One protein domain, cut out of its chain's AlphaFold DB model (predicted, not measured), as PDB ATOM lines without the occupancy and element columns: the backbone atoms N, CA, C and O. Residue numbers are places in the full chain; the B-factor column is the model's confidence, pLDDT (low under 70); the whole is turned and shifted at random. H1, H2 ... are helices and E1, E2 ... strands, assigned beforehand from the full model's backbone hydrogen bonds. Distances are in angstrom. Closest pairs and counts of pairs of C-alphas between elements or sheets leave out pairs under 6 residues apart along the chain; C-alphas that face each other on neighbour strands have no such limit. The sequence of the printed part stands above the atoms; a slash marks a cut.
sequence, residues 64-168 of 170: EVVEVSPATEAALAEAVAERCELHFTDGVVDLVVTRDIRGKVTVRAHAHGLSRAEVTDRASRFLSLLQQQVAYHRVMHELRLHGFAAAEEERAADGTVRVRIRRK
ATOM      1  N   GLU A  64     -55.911 -34.797  45.418       63.25
ATOM      2  CA  GLU A  64     -55.597 -35.845  46.390       63.25
ATOM      3  C   GLU A  64     -54.091 -35.801  46.690       63.25
ATOM      4  O   GLU A  64     -53.264 -35.939  45.786       63.25
ATOM      5  N   VAL A  65     -53.733 -35.559  47.959       67.31
ATOM      6  CA  VAL A  65     -52.336 -35.485  48.413       67.31
ATOM      7  C   VAL A  65     -51.904 -36.844  48.937       67.31
ATOM      8  O   VAL A  65     -52.434 -37.335  49.935       67.31
ATOM      9  N   VAL A  66     -50.902 -37.439  48.297       75.31
ATOM     10  CA  VAL A  66     -50.321 -38.714  48.721       75.31
ATOM     11  C   VAL A  66     -48.883 -38.486  49.167       75.31
ATOM     12  O   VAL A  66     -48.032 -38.076  48.378       75.31
ATOM     13  N   GLU A  67     -48.603 -38.766  50.440       74.94
ATOM     14  CA  GLU A  67     -47.229 -38.834  50.938       74.94
ATOM     15  C   GLU A  67     -46.618 -40.179  50.543       74.94
ATOM     16  O   GLU A  67     -47.123 -41.244  50.912       74.94
ATOM     17  N   VAL A  68     -45.535 -40.127  49.771       71.06
ATOM     18  CA  VAL A  68     -44.802 -41.305  49.308       71.06
ATOM     19  C   VAL A  68     -43.464 -41.339  50.030       71.06
ATOM     20  O   VAL A  68     -42.692 -40.383  49.979       71.06
ATOM     21  N   SER A  69     -43.186 -42.443  50.718       68.31
ATOM     22  CA  SER A  69     -41.874 -42.656  51.326       68.31
ATOM     23  C   SER A  69     -40.920 -43.228  50.274       68.31
ATOM     24  O   SER A  69     -41.199 -44.308  49.743       68.31
ATOM     25  N   PRO A  70     -39.819 -42.541  49.923       62.16
ATOM     26  CA  PRO A  70     -38.851 -43.097  48.993       62.16
ATOM     27  C   PRO A  70     -38.120 -44.275  49.651       62.16
ATOM     28  O   PRO A  70     -37.606 -44.163  50.759       62.16
ATOM     29  N   ALA A  71     -37.982 -45.394  48.935       61.41
ATOM     30  CA  ALA A  71     -37.244 -46.567  49.420       61.41
ATOM     31  C   ALA A  71     -35.752 -46.283  49.710       61.41
ATOM     32  O   ALA A  71     -35.072 -47.084  50.347       61.41
ATOM     33  N   THR A  72     -35.221 -45.155  49.228       60.09
ATOM     34  CA  THR A  72     -33.814 -44.762  49.374       60.09
ATOM     35  C   THR A  72     -33.719 -43.270  49.696       60.09
ATOM     36  O   THR A  72     -33.387 -42.445  48.844       60.09
ATOM     37  N   GLU A  73     -34.028 -42.916  50.944       65.69
ATOM     38  CA  GLU A  73     -33.969 -41.535  51.457       65.69
ATOM     39  C   GLU A  73     -32.573 -40.902  51.295       65.69
ATOM     40  O   GLU A  73     -32.464 -39.728  50.952       65.69
ATOM     41  N   ALA A  74     -31.499 -41.683  51.461       66.19
ATOM     42  CA  ALA A  74     -30.121 -41.184  51.424       66.19
ATOM     43  C   ALA A  74     -29.704 -40.610  50.056       66.19
ATOM     44  O   ALA A  74     -29.064 -39.563  49.995       66.19
ATOM     45  N   ALA A  75     -30.095 -41.263  48.957       66.00
ATOM     46  CA  ALA A  75     -29.725 -40.824  47.610       66.00
ATOM     47  C   ALA A  75     -30.435 -39.518  47.214       66.00
ATOM     48  O   ALA A  75     -29.840 -38.658  46.571       66.00
ATOM     49  N   LEU A  76     -31.698 -39.346  47.629       67.12
ATOM     50  CA  LEU A  76     -32.422 -38.091  47.414       67.12
ATOM     51  C   LEU A  76     -31.951 -36.981  48.353       67.12
ATOM     52  O   LEU A  76     -31.931 -35.822  47.947       67.12
ATOM     53  N   ALA A  77     -31.552 -37.313  49.583       69.31
ATOM     54  CA  ALA A  77     -31.056 -36.321  50.528       69.31
ATOM     55  C   ALA A  77     -29.815 -35.593  49.989       69.31
ATOM     56  O   ALA A  77     -29.708 -34.387  50.165       69.31
ATOM     57  N   GLU A  78     -28.910 -36.278  49.284       66.62
ATOM     58  CA  GLU A  78     -27.756 -35.630  48.640       66.62
ATOM     59  C   GLU A  78     -28.149 -34.714  47.468       66.62
ATOM     60  O   GLU A  78     -27.465 -33.729  47.199       66.62
ATOM     61  N   ALA A  79     -29.246 -35.026  46.774       64.19
ATOM     62  CA  ALA A  79     -29.703 -34.283  45.601       64.19
ATOM     63  C   ALA A  79     -30.483 -33.010  45.951       64.19
ATOM     64  O   ALA A  79     -30.455 -32.040  45.194       64.19
ATOM     65  N   VAL A  80     -31.199 -33.020  47.078       67.00
ATOM     66  CA  VAL A  80     -31.997 -31.883  47.539       67.00
ATOM     67  C   VAL A  80     -31.184 -31.082  48.548       67.00
ATOM     68  O   VAL A  80     -30.826 -31.575  49.623       67.00
ATOM     69  N   ALA A  81     -30.882 -29.830  48.202       64.12
ATOM     70  CA  ALA A  81     -30.260 -28.902  49.136       64.12
ATOM     71  C   ALA A  81     -31.177 -28.666  50.350       64.12
ATOM     72  O   ALA A  81     -32.403 -28.765  50.263       64.12
ATOM     73  N   GLU A  82     -30.582 -28.407  51.513       64.38
ATOM     74  CA  GLU A  82     -31.345 -28.164  52.739       64.38
ATOM     75  C   GLU A  82     -32.326 -27.003  52.547       64.38
ATOM     76  O   GLU A  82     -31.955 -25.963  52.004       64.38
ATOM     77  N   ARG A  83     -33.573 -27.177  53.009       58.19
ATOM     78  CA  ARG A  83     -34.663 -26.196  52.854       58.19
ATOM     79  C   ARG A  83     -35.032 -25.869  51.404       58.19
ATOM     80  O   ARG A  83     -35.729 -24.886  51.171       58.19
ATOM     81  N   CYS A  84     -34.610 -26.682  50.440       64.06
ATOM     82  CA  CYS A  84     -35.106 -26.578  49.080       64.06
ATOM     83  C   CYS A  84     -36.308 -27.497  48.872       64.06
ATOM     84  O   CYS A  84     -36.369 -28.623  49.377       64.06
ATOM     85  N   GLU A  85     -37.248 -26.996  48.081       74.69
ATOM     86  CA  GLU A  85     -38.339 -27.778  47.529       74.69
ATOM     87  C   GLU A  85     -38.076 -27.975  46.042       74.69
ATOM     88  O   GLU A  85     -37.813 -27.017  45.313       74.69
ATOM     89  N   LEU A  86     -38.139 -29.219  45.582       74.38
ATOM     90  CA  LEU A  86     -38.110 -29.532  44.163       74.38
ATOM     91  C   LEU A  86     -39.528 -29.851  43.720       74.38
ATOM     92  O   LEU A  86     -40.146 -30.787  44.227       74.38
ATOM     93  N   HIS A  87     -40.027 -29.054  42.783       79.44
ATOM     94  CA  HIS A  87     -41.349 -29.216  42.198       79.44
ATOM     95  C   HIS A  87     -41.178 -29.826  40.812       79.44
ATOM     96  O   HIS A  87     -40.514 -29.259  39.944       79.44
ATOM     97  N   PHE A  88     -41.761 -30.999  40.616       79.62
ATOM     98  CA  PHE A  88     -41.773 -31.711  39.350       79.62
ATOM     99  C   PHE A  88     -43.214 -31.901  38.912       79.62
ATOM    100  O   PHE A  88     -44.046 -32.296  39.717       79.62
ATOM    101  N   THR A  89     -43.505 -31.663  37.640       81.12
ATOM    102  CA  THR A  89     -44.830 -31.918  37.076       81.12
ATOM    103  C   THR A  89     -44.686 -32.793  35.842       81.12
ATOM    104  O   THR A  89     -43.826 -32.540  34.994       81.12
ATOM    105  N   ASP A  90     -45.499 -33.844  35.748       73.88
ATOM    106  CA  ASP A  90     -45.667 -34.619  34.511       73.88
ATOM    107  C   ASP A  90     -46.904 -34.161  33.705       73.88
ATOM    108  O   ASP A  90     -47.263 -34.779  32.700       73.88
ATOM    109  N   GLY A  91     -47.543 -33.063  34.137       78.75
ATOM    110  CA  GLY A  91     -48.796 -32.527  33.604       78.75
ATOM    111  C   GLY A  91     -50.061 -33.161  34.195       78.75
ATOM    112  O   GLY A  91     -51.151 -32.637  33.979       78.75
ATOM    113  N   VAL A  92     -49.940 -34.269  34.934       79.19
ATOM    114  CA  VAL A  92     -51.056 -34.980  35.588       79.19
ATOM    115  C   VAL A  92     -50.824 -35.146  37.093       79.19
ATOM    116  O   VAL A  92     -51.774 -35.129  37.874       79.19
ATOM    117  N   VAL A  93     -49.567 -35.322  37.492       81.81
ATOM    118  CA  VAL A  93     -49.092 -35.468  38.862       81.81
ATOM    119  C   VAL A  93     -48.040 -34.396  39.132       81.81
ATOM    120  O   VAL A  93     -47.019 -34.328  38.443       81.81
ATOM    121  N   ASP A  94     -48.267 -33.612  40.181       83.81
ATOM    122  CA  ASP A  94     -47.295 -32.678  40.733       83.81
ATOM    123  C   ASP A  94     -46.607 -33.309  41.945       83.81
ATOM    124  O   ASP A  94     -47.228 -33.649  42.951       83.81
ATOM    125  N   LEU A  95     -45.297 -33.474  41.847       84.50
ATOM    126  CA  LEU A  95     -44.424 -34.043  42.860       84.50
ATOM    127  C   LEU A  95     -43.620 -32.936  43.528       84.50
ATOM    128  O   LEU A  95     -42.820 -32.256  42.892       84.50
ATOM    129  N   VAL A  96     -43.793 -32.803  44.835       85.62
ATOM    130  CA  VAL A  96     -43.034 -31.892  45.683       85.62
ATOM    131  C   VAL A  96     -42.112 -32.723  46.564       85.62
ATOM    132  O   VAL A  96     -42.569 -33.460  47.439       85.62
ATOM    133  N   VAL A  97     -40.809 -32.617  46.324       83.88
ATOM    134  CA  VAL A  97     -39.770 -33.242  47.148       83.88
ATOM    135  C   VAL A  97     -39.179 -32.176  48.056       83.88
ATOM    136  O   VAL A  97     -38.620 -31.194  47.572       83.88
ATOM    137  N   THR A  98     -39.271 -32.367  49.366       80.69
ATOM    138  CA  THR A  98     -38.715 -31.443  50.359       80.69
ATOM    139  C   THR A  98     -37.705 -32.155  51.244       80.69
ATOM    140  O   THR A  98     -37.853 -33.340  51.551       80.69
ATOM    141  N   ARG A  99     -36.662 -31.436  51.666       81.81
ATOM    142  CA  ARG A  99     -35.686 -31.926  52.645       81.81
ATOM    143  C   ARG A  99     -35.684 -31.026  53.873       81.81
ATOM    144  O   ARG A  99     -35.355 -29.843  53.788       81.81
ATOM    145  N   ASP A 100     -36.038 -31.607  55.013       79.56
ATOM    146  CA  ASP A 100     -36.035 -30.922  56.304       79.56
ATOM    147  C   ASP A 100     -34.600 -30.723  56.833       79.56
ATOM    148  O   ASP A 100     -33.666 -31.419  56.431       79.56
ATOM    149  N   ILE A 101     -34.427 -29.819  57.802       74.12
ATOM    150  CA  ILE A 101     -33.160 -29.534  58.499       74.12
ATOM    151  C   ILE A 101     -32.552 -30.765  59.185       74.12
ATOM    152  O   ILE A 101     -31.363 -30.796  59.480       74.12
ATOM    153  N   ARG A 102     -33.364 -31.794  59.451       79.44
ATOM    154  CA  ARG A 102     -32.917 -33.080  60.008       79.44
ATOM    155  C   ARG A 102     -32.435 -34.057  58.932       79.44
ATOM    156  O   ARG A 102     -32.145 -35.206  59.241       79.44
ATOM    157  N   GLY A 103     -32.411 -33.632  57.671       70.94
ATOM    158  CA  GLY A 103     -32.064 -34.457  56.520       70.94
ATOM    159  C   GLY A 103     -33.175 -35.401  56.059       70.94
ATOM    160  O   GLY A 103     -32.963 -36.128  55.092       70.94
ATOM    161  N   LYS A 104     -34.350 -35.383  56.704       77.88
ATOM    162  CA  LYS A 104     -35.499 -36.197  56.297       77.88
ATOM    163  C   LYS A 104     -36.064 -35.674  54.978       77.88
ATOM    164  O   LYS A 104     -36.397 -34.492  54.878       77.88
ATOM    165  N   VAL A 105     -36.200 -36.562  53.999       80.25
ATOM    166  CA  VAL A 105     -36.819 -36.254  52.707       80.25
ATOM    167  C   VAL A 105     -38.296 -36.631  52.759       80.25
ATOM    168  O   VAL A 105     -38.640 -37.738  53.160       80.25
ATOM    169  N   THR A 106     -39.170 -35.712  52.356       83.62
ATOM    170  CA  THR A 106     -40.611 -35.956  52.219       83.62
ATOM    171  C   THR A 106     -41.004 -35.756  50.765       83.62
ATOM    172  O   THR A 106     -40.615 -34.764  50.152       83.62
ATOM    173  N   VAL A 107     -41.769 -36.693  50.207       84.50
ATOM    174  CA  VAL A 107     -42.296 -36.585  48.845       84.50
ATOM    175  C   VAL A 107     -43.811 -36.516  48.915       84.50
ATOM    176  O   VAL A 107     -44.456 -37.417  49.451       84.50
ATOM    177  N   ARG A 108     -44.377 -35.443  48.370       87.06
ATOM    178  CA  ARG A 108     -45.822 -35.248  48.236       87.06
ATOM    179  C   ARG A 108     -46.186 -35.286  46.769       87.06
ATOM    180  O   ARG A 108     -45.649 -34.506  45.994       87.06
ATOM    181  N   ALA A 109     -47.079 -36.189  46.400       86.06
ATOM    182  CA  ALA A 109     -47.656 -36.244  45.070       86.06
ATOM    183  C   ALA A 109     -49.085 -35.696  45.119       86.06
ATOM    184  O   ALA A 109     -49.872 -36.092  45.979       86.06
ATOM    185  N   HIS A 110     -49.401 -34.794  44.201       82.56
ATOM    186  CA  HIS A 110     -50.719 -34.217  43.991       82.56
ATOM    187  C   HIS A 110     -51.205 -34.642  42.613       82.56
ATOM    188  O   HIS A 110     -50.466 -34.511  41.644       82.56
ATOM    189  N   ALA A 111     -52.430 -35.143  42.504       85.00
ATOM    190  CA  ALA A 111     -53.035 -35.418  41.207       85.00
ATOM    191  C   ALA A 111     -54.549 -35.219  41.258       85.00
ATOM    192  O   ALA A 111     -55.177 -35.391  42.307       85.00
ATOM    193  N   HIS A 112     -55.137 -34.908  40.106       82.50
ATOM    194  CA  HIS A 112     -56.586 -34.836  39.935       82.50
ATOM    195  C   HIS A 112     -57.076 -35.993  39.062       82.50
ATOM    196  O   HIS A 112     -56.498 -36.282  38.015       82.50
ATOM    197  N   GLY A 113     -58.161 -36.649  39.480       84.50
ATOM    198  CA  GLY A 113     -58.818 -37.697  38.689       84.50
ATOM    199  C   GLY A 113     -58.069 -39.033  38.607       84.50
ATOM    200  O   GLY A 113     -58.465 -39.889  37.821       84.50
ATOM    201  N   LEU A 114     -57.017 -39.223  39.407       84.56
ATOM    202  CA  LEU A 114     -56.322 -40.500  39.569       84.56
ATOM    203  C   LEU A 114     -56.651 -41.107  40.926       84.56
ATOM    204  O   LEU A 114     -56.826 -40.393  41.908       84.56
ATOM    205  N   SER A 115     -56.681 -42.434  40.989       87.81
ATOM    206  CA  SER A 115     -56.753 -43.133  42.267       87.81
ATOM    207  C   SER A 115     -55.435 -43.012  43.032       87.81
ATOM    208  O   SER A 115     -54.350 -42.977  42.445       87.81
ATOM    209  N   ARG A 116     -55.501 -43.074  44.365       84.62
ATOM    210  CA  ARG A 116     -54.317 -43.134  45.237       84.62
ATOM    211  C   ARG A 116     -53.260 -44.147  44.788       84.62
ATOM    212  O   ARG A 116     -52.063 -43.873  44.886       84.62
ATOM    213  N   ALA A 117     -53.688 -45.319  44.317       85.44
ATOM    214  CA  ALA A 117     -52.789 -46.371  43.849       85.44
ATOM    215  C   ALA A 117     -52.020 -45.938  42.589       85.44
ATOM    216  O   ALA A 117     -50.806 -46.114  42.523       85.44
ATOM    217  N   GLU A 118     -52.700 -45.307  41.631       85.56
ATOM    218  CA  GLU A 118     -52.081 -44.793  40.404       85.56
ATOM    219  C   GLU A 118     -51.131 -43.628  40.686       85.56
ATOM    220  O   GLU A 118     -50.037 -43.582  40.121       85.56
ATOM    221  N   VAL A 119     -51.513 -42.714  41.586       87.19
ATOM    222  CA  VAL A 119     -50.643 -41.611  42.025       87.19
ATOM    223  C   VAL A 119     -49.379 -42.160  42.679       87.19
ATOM    224  O   VAL A 119     -48.278 -41.733  42.341       87.19
ATOM    225  N   THR A 120     -49.522 -43.147  43.566       86.75
ATOM    226  CA  THR A 120     -48.386 -43.780  44.255       86.75
ATOM    227  C   THR A 120     -47.449 -44.478  43.272       86.75
ATOM    228  O   THR A 120     -46.231 -44.331  43.375       86.75
ATOM    229  N   ASP A 121     -47.992 -45.218  42.304       86.19
ATOM    230  CA  ASP A 121     -47.196 -45.926  41.300       86.19
ATOM    231  C   ASP A 121     -46.439 -44.958  40.376       86.19
ATOM    232  O   ASP A 121     -45.236 -45.115  40.151       86.19
ATOM    233  N   ARG A 122     -47.099 -43.892  39.901       86.19
ATOM    234  CA  ARG A 122     -46.443 -42.842  39.103       86.19
ATOM    235  C   ARG A 122     -45.368 -42.107  39.894       86.19
ATOM    236  O   ARG A 122     -44.251 -41.960  39.402       86.19
ATOM    237  N   ALA A 123     -45.680 -41.699  41.122       84.38
ATOM    238  CA  ALA A 123     -44.731 -41.051  42.019       84.38
ATOM    239  C   ALA A 123     -43.499 -41.931  42.264       84.38
ATOM    240  O   ALA A 123     -42.369 -41.456  42.177       84.38
ATOM    241  N   SER A 124     -43.704 -43.229  42.495       84.88
ATOM    242  CA  SER A 124     -42.619 -44.193  42.705       84.88
ATOM    243  C   SER A 124     -41.728 -44.325  41.469       84.88
ATOM    244  O   SER A 124     -40.507 -44.241  41.586       84.88
ATOM    245  N   ARG A 125     -42.322 -44.448  40.274       84.50
ATOM    246  CA  ARG A 125     -41.574 -44.489  39.005       84.50
ATOM    247  C   ARG A 125     -40.761 -43.218  38.779       84.50
ATOM    248  O   ARG A 125     -39.598 -43.291  38.386       84.50
ATOM    249  N   PHE A 126     -41.349 -42.060  39.062       83.31
ATOM    250  CA  PHE A 126     -40.656 -40.783  38.943       83.31
ATOM    251  C   PHE A 126     -39.469 -40.683  39.909       83.31
ATOM    252  O   PHE A 126     -38.371 -40.293  39.512       83.31
ATOM    253  N   LEU A 127     -39.660 -41.099  41.165       82.62
ATOM    254  CA  LEU A 127     -38.586 -41.131  42.156       82.62
ATOM    255  C   LEU A 127     -37.438 -42.045  41.725       82.62
ATOM    256  O   LEU A 127     -36.281 -41.660  41.882       82.62
ATOM    257  N   SER A 128     -37.724 -43.206  41.129       83.44
ATOM    258  CA  SER A 128     -36.683 -44.093  40.593       83.44
ATOM    259  C   SER A 128     -35.859 -43.427  39.486       83.44
ATOM    260  O   SER A 128     -34.631 -43.533  39.487       83.44
ATOM    261  N   LEU A 129     -36.500 -42.681  38.579       82.75
ATOM    262  CA  LEU A 129     -35.798 -41.930  37.530       82.75
ATOM    263  C   LEU A 129     -34.937 -40.804  38.111       82.75
ATOM    264  O   LEU A 129     -33.792 -40.616  37.695       82.75
ATOM    265  N   LEU A 130     -35.462 -40.077  39.099       81.81
ATOM    266  CA  LEU A 130     -34.717 -39.019  39.774       81.81
ATOM    267  C   LEU A 130     -33.479 -39.590  40.482       81.81
ATOM    268  O   LEU A 130     -32.380 -39.062  40.320       81.81
ATOM    269  N   GLN A 131     -33.629 -40.707  41.199       82.19
ATOM    270  CA  GLN A 131     -32.516 -41.417  41.833       82.19
ATOM    271  C   GLN A 131     -31.456 -41.845  40.814       82.19
ATOM    272  O   GLN A 131     -30.261 -41.638  41.039       82.19
ATOM    273  N   GLN A 132     -31.877 -42.398  39.674       81.50
ATOM    274  CA  GLN A 132     -30.967 -42.789  38.601       81.50
ATOM    275  C   GLN A 132     -30.174 -41.589  38.070       81.50
ATOM    276  O   GLN A 132     -28.959 -41.678  37.882       81.50
ATOM    277  N   GLN A 133     -30.848 -40.459  37.853       82.62
ATOM    278  CA  GLN A 133     -30.226 -39.243  37.341       82.62
ATOM    279  C   GLN A 133     -29.196 -38.677  38.327       82.62
ATOM    280  O   GLN A 133     -28.096 -38.295  37.923       82.62
ATOM    281  N   VAL A 134     -29.515 -38.680  39.624       82.25
ATOM    282  CA  VAL A 134     -28.595 -38.264  40.694       82.25
ATOM    283  C   VAL A 134     -27.364 -39.168  40.735       82.25
ATOM    284  O   VAL A 134     -26.236 -38.671  40.724       82.25
ATOM    285  N   ALA A 135     -27.560 -40.489  40.709       81.44
ATOM    286  CA  ALA A 135     -26.465 -41.456  40.705       81.44
ATOM    287  C   ALA A 135     -25.550 -41.274  39.482       81.44
ATOM    288  O   ALA A 135     -24.327 -41.223  39.621       81.44
ATOM    289  N   TYR A 136     -26.133 -41.103  38.293       85.81
ATOM    290  CA  TYR A 136     -25.380 -40.827  37.070       85.81
ATOM    291  C   TYR A 136     -24.568 -39.530  37.190       85.81
ATOM    292  O   TYR A 136     -23.366 -39.533  36.917       85.81
ATOM    293  N   HIS A 137     -25.179 -38.430  37.643       84.56
ATOM    294  CA  HIS A 137     -24.470 -37.161  37.815       84.56
ATOM    295  C   HIS A 137     -23.309 -37.271  38.800       84.56
ATOM    296  O   HIS A 137     -22.234 -36.739  38.513       84.56
ATOM    297  N   ARG A 138     -23.490 -37.992  39.911       83.94
ATOM    298  CA  ARG A 138     -22.432 -38.233  40.897       83.94
ATOM    299  C   ARG A 138     -21.254 -38.985  40.284       83.94
ATOM    300  O   ARG A 138     -20.127 -38.500  40.352       83.94
ATOM    301  N   VAL A 139     -21.513 -40.105  39.608       87.00
ATOM    302  CA  VAL A 139     -20.466 -40.899  38.938       87.00
ATOM    303  C   VAL A 139     -19.735 -40.062  37.889       87.00
ATOM    304  O   VAL A 139     -18.507 -40.040  37.844       87.00
ATOM    305  N   MET A 140     -20.468 -39.315  37.064       86.56
ATOM    306  CA  MET A 140     -19.870 -38.463  36.035       86.56
ATOM    307  C   MET A 140     -19.049 -37.316  36.627       86.56
ATOM    308  O   MET A 140     -18.019 -36.944  36.060       86.56
ATOM    309  N   HIS A 141     -19.479 -36.756  37.756       89.06
ATOM    310  CA  HIS A 141     -18.731 -35.741  38.485       89.06
ATOM    311  C   HIS A 141     -17.422 -36.312  39.055       89.06
ATOM    312  O   HIS A 141     -16.358 -35.749  38.798       89.06
ATOM    313  N   GLU A 142     -17.470 -37.460  39.734       88.94
ATOM    314  CA  GLU A 142     -16.281 -38.148  40.262       88.94
ATOM    315  C   GLU A 142     -15.288 -38.510  39.145       88.94
ATOM    316  O   GLU A 142     -14.093 -38.225  39.246       88.94
ATOM    317  N   LEU A 143     -15.776 -39.038  38.018       89.56
ATOM    318  CA  LEU A 143     -14.941 -39.332  36.850       89.56
ATOM    319  C   LEU A 143     -14.202 -38.089  36.339       89.56
ATOM    320  O   LEU A 143     -13.009 -38.163  36.040       89.56
ATOM    321  N   ARG A 144     -14.883 -36.939  36.269       89.00
ATOM    322  CA  ARG A 144     -14.263 -35.671  35.852       89.00
ATOM    323  C   ARG A 144     -13.195 -35.209  36.839       89.00
ATOM    324  O   ARG A 144     -12.129 -34.791  36.388       89.00
ATOM    325  N   LEU A 145     -13.447 -35.313  38.147       91.00
ATOM    326  CA  LEU A 145     -12.469 -34.970  39.188       91.00
ATOM    327  C   LEU A 145     -11.194 -35.816  39.079       91.00
ATOM    328  O   LEU A 145     -10.094 -35.308  39.276       91.00
ATOM    329  N   HIS A 146     -11.323 -37.081  38.680       92.19
ATOM    330  CA  HIS A 146     -10.190 -37.980  38.445       92.19
ATOM    331  C   HIS A 146      -9.555 -37.852  37.047       92.19
ATOM    332  O   HIS A 146      -8.713 -38.667  36.663       92.19
ATOM    333  N   GLY A 147      -9.927 -36.830  36.270       92.38
ATOM    334  CA  GLY A 147      -9.347 -36.578  34.951       92.38
ATOM    335  C   GLY A 147      -9.807 -37.561  33.875       92.38
ATOM    336  O   GLY A 147      -9.121 -37.737  32.866       92.38
ATOM    337  N   PHE A 148     -10.955 -38.210  34.053       93.81
ATOM    338  CA  PHE A 148     -11.619 -38.974  33.002       93.81
ATOM    339  C   PHE A 148     -12.652 -38.110  32.273       93.81
ATOM    340  O   PHE A 148     -13.221 -37.162  32.811       93.81
ATOM    341  N   ALA A 149     -12.893 -38.441  31.010       89.38
ATOM    342  CA  ALA A 149     -13.958 -37.879  30.196       89.38
ATOM    343  C   ALA A 149     -14.766 -39.019  29.575       89.38
ATOM    344  O   ALA A 149     -14.187 -40.021  29.149       89.38
ATOM    345  N   ALA A 150     -16.086 -38.858  29.488       88.50
ATOM    346  CA  ALA A 150     -16.916 -39.761  28.703       88.50
ATOM    347  C   ALA A 150     -16.526 -39.650  27.221       88.50
ATOM    348  O   ALA A 150     -16.376 -38.553  26.679       88.50
ATOM    349  N   ALA A 151     -16.265 -40.795  26.602       88.94
ATOM    350  CA  ALA A 151     -15.964 -40.935  25.184       88.94
ATOM    351  C   ALA A 151     -17.214 -41.343  24.399       88.94
ATOM    352  O   ALA A 151     -17.396 -40.884  23.278       88.94
ATOM    353  N   GLU A 152     -18.052 -42.190  24.993       89.38
ATOM    354  CA  GLU A 152     -19.268 -42.712  24.378       89.38
ATOM    355  C   GLU A 152     -20.278 -43.047  25.475       89.38
ATOM    356  O   GLU A 152     -19.896 -43.547  26.537       89.38
ATOM    357  N   GLU A 153     -21.550 -42.767  25.213       89.38
ATOM    358  CA  GLU A 153     -22.658 -43.089  26.107       89.38
ATOM    359  C   GLU A 153     -23.712 -43.865  25.322       89.38
ATOM    360  O   GLU A 153     -24.250 -43.371  24.333       89.38
ATOM    361  N   GLU A 154     -24.005 -45.080  25.769       90.50
ATOM    362  CA  GLU A 154     -25.034 -45.940  25.196       90.50
ATOM    363  C   GLU A 154     -26.143 -46.125  26.230       90.50
ATOM    364  O   GLU A 154     -25.886 -46.522  27.370       90.50
ATOM    365  N   ARG A 155     -27.388 -45.835  25.841       86.00
ATOM    366  CA  ARG A 155     -28.569 -46.142  26.650       86.00
ATOM    367  C   ARG A 155     -29.235 -47.384  26.083       86.00
ATOM    368  O   ARG A 155     -29.700 -47.365  24.946       86.00
ATOM    369  N   ALA A 156     -29.266 -48.453  26.865       84.38
ATOM    370  CA  ALA A 156     -29.967 -49.671  26.501       84.38
ATOM    371  C   ALA A 156     -31.484 -49.527  26.734       84.38
ATOM    372  O   ALA A 156     -31.948 -48.641  27.456       84.38
ATOM    373  N   ALA A 157     -32.269 -50.396  26.089       76.12
ATOM    374  CA  ALA A 157     -33.736 -50.370  26.144       76.12
ATOM    375  C   ALA A 157     -34.304 -50.643  27.550       76.12
ATOM    376  O   ALA A 157     -35.436 -50.274  27.846       76.12
ATOM    377  N   ASP A 158     -33.510 -51.269  28.414       75.88
ATOM    378  CA  ASP A 158     -33.811 -51.501  29.826       75.88
ATOM    379  C   ASP A 158     -33.572 -50.259  30.703       75.88
ATOM    380  O   ASP A 158     -33.897 -50.295  31.882       75.88
ATOM    381  N   GLY A 159     -33.042 -49.162  30.151       70.81
ATOM    382  CA  GLY A 159     -32.696 -47.950  30.897       70.81
ATOM    383  C   GLY A 159     -31.261 -47.934  31.425       70.81
ATOM    384  O   GLY A 159     -30.839 -46.918  31.982       70.81
ATOM    385  N   THR A 160     -30.484 -49.004  31.219       78.44
ATOM    386  CA  THR A 160     -29.062 -49.077  31.582       78.44
ATOM    387  C   THR A 160     -28.252 -48.070  30.767       78.44
ATOM    388  O   THR A 160     -28.304 -48.057  29.536       78.44
ATOM    389  N   VAL A 161     -27.457 -47.243  31.453       81.50
ATOM    390  CA  VAL A 161     -26.531 -46.295  30.819       81.50
ATOM    391  C   VAL A 161     -25.117 -46.864  30.894       81.50
ATOM    392  O   VAL A 161     -24.553 -47.025  31.976       81.50
ATOM    393  N   ARG A 162     -24.527 -47.168  29.737       89.19
ATOM    394  CA  ARG A 162     -23.128 -47.587  29.616       89.19
ATOM    395  C   ARG A 162     -22.296 -46.402  29.174       89.19
ATOM    396  O   ARG A 162     -22.534 -45.832  28.114       89.19
ATOM    397  N   VAL A 163     -21.295 -46.055  29.975       88.00
ATOM    398  CA  VAL A 163     -20.386 -44.949  29.673       88.00
ATOM    399  C   VAL A 163     -18.996 -45.512  29.422       88.00
ATOM    400  O   VAL A 163     -18.360 -46.083  30.311       88.00
ATOM    401  N   ARG A 164     -18.493 -45.339  28.201       90.88
ATOM    402  CA  ARG A 164     -17.093 -45.606  27.876       90.88
ATOM    403  C   ARG A 164     -16.287 -44.373  28.246       90.88
ATOM    404  O   ARG A 164     -16.519 -43.295  27.708       90.88
ATOM    405  N   ILE A 165     -15.318 -44.528  29.141       93.19
ATOM    406  CA  ILE A 165     -14.472 -43.423  29.605       93.19
ATOM    407  C   ILE A 165     -13.094 -43.445  28.941       93.19
ATOM    408  O   ILE A 165     -12.540 -44.501  28.627       93.19
ATOM    409  N   ARG A 166     -12.511 -42.260  28.760       92.50
ATOM    410  CA  ARG A 166     -11.114 -42.063  28.355       92.50
ATOM    411  C   ARG A 166     -10.405 -41.142  29.338       92.50
ATOM    412  O   ARG A 166     -11.009 -40.222  29.883       92.50
ATOM    413  N   ARG A 167      -9.108 -41.359  29.546       91.69
ATOM    414  CA  ARG A 167      -8.289 -40.462  30.369       91.69
ATOM    415  C   ARG A 167      -8.010 -39.175  29.595       91.69
ATOM    416  O   ARG A 167      -7.555 -39.227  28.452       91.69
ATOM    417  N   LYS A 168      -8.275 -38.029  30.214       85.38
ATOM    418  CA  LYS A 168      -7.902 -36.720  29.687       85.38
ATOM    419  C   LYS A 168      -6.384 -36.594  29.855       85.38
ATOM    420  O   LYS A 168      -5.877 -36.724  30.967       85.38
TER     421      LYS A 168
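AT A GLANCE: This is residues 64 to 168 of the 170 residues of the protein "DUF1257 domain-containing protein" of Deltaproteobacteria bacterium (UniProt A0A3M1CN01). One long helix, H2, makes the backbone of this model: its first part, residues 116 to 127, covers one face of a four-stranded sheet, and the helix then runs on well past that sheet to a separate two-stranded hairpin, E5 and E6, which folds back from its far end. The short helix H1 packs on the same face of the sheet, and the opposite face is bare of helices. The printed part has 105 residues with two named helices and six named strands, in the order E1 H1 E2 E3 E4 H2 E5 E6; the larger sheet runs E1 E4 E3 E2, the smaller E5 E6, both antiparallel, and the class is mixed. The whole is loose, with a radius of gyration of the C-alphas of 16.3 A and spans of 50 by 36 by 21 A.

IN THESE COORDINATES: E1, residues 64 to 68, begins at C-alpha 64 (-55.597, -35.845, 46.390). H1 is residues 73 to 79, 10.3 A long. E2 is residues 85 to 89, E3 residues 93 to 99 and E4 residues 105 to 111, 19.9 A long. H2, residues 116 to 145, runs 43.1 A from (-54.317, -43.134, 45.237) to (-12.469, -34.970, 39.188). E5, residues 148 to 155, bends by 60 degrees at residue 151, and E6, residues 161 to 167, ends at C-alpha 167 (-8.289, -40.462, 30.369).

HOW THE PARTS SIT: In the larger sheet, edge strand E1 pairs with E4 (N 66 to O 109, 2.9 A). E2, E3 and E4 form a meander, each strand the antiparallel neighbour of the one before, with N 88 to O 95 at 2.8 A and N 96 to O 108 at 2.8 A. The sheet is twisted, its C-alphas lying up to 4.2 A off its plane. H1 and H2 on one face make two layers, helices over a sheet. H2 lies over E1, E4 and E3 at a height over the sheet of 8.7 A, slantwise to the strands at 46 degrees to E4 on the local plane; its closest C-alphas to E4 are Ala 123 and Ala 109, 6.4 A. H1 lies only just over E4 and E3, with 3 C-alphas falling on each. H1 and H2 touch, through residues 131 to 135 of H2 alone, at a steep tilt of 55 degrees, the same way; the C-alphas of Ala 79 and Val 134 are closest, 6.4 A. Every O i to N i+4 pair of H2 is within hydrogen-bond range, and 2 of 3 in H1. In the hairpin E5 and E6, N 164 and O 152 are 2.8 A apart. H2 and E6 are near each other, with 10 pairs of C-alphas within 10 A. E5 and E6 are apart from E1, E2, E3 and E4.

THE WHOLE: The C-alphas of Gly 113 and Lys 168 are the farthest apart, 51.7 A. The printed part has no cut, and its links are tight. The mean pLDDT of the printed part is 80.5; residues 64 to 65 and 69 to 84 are under 70.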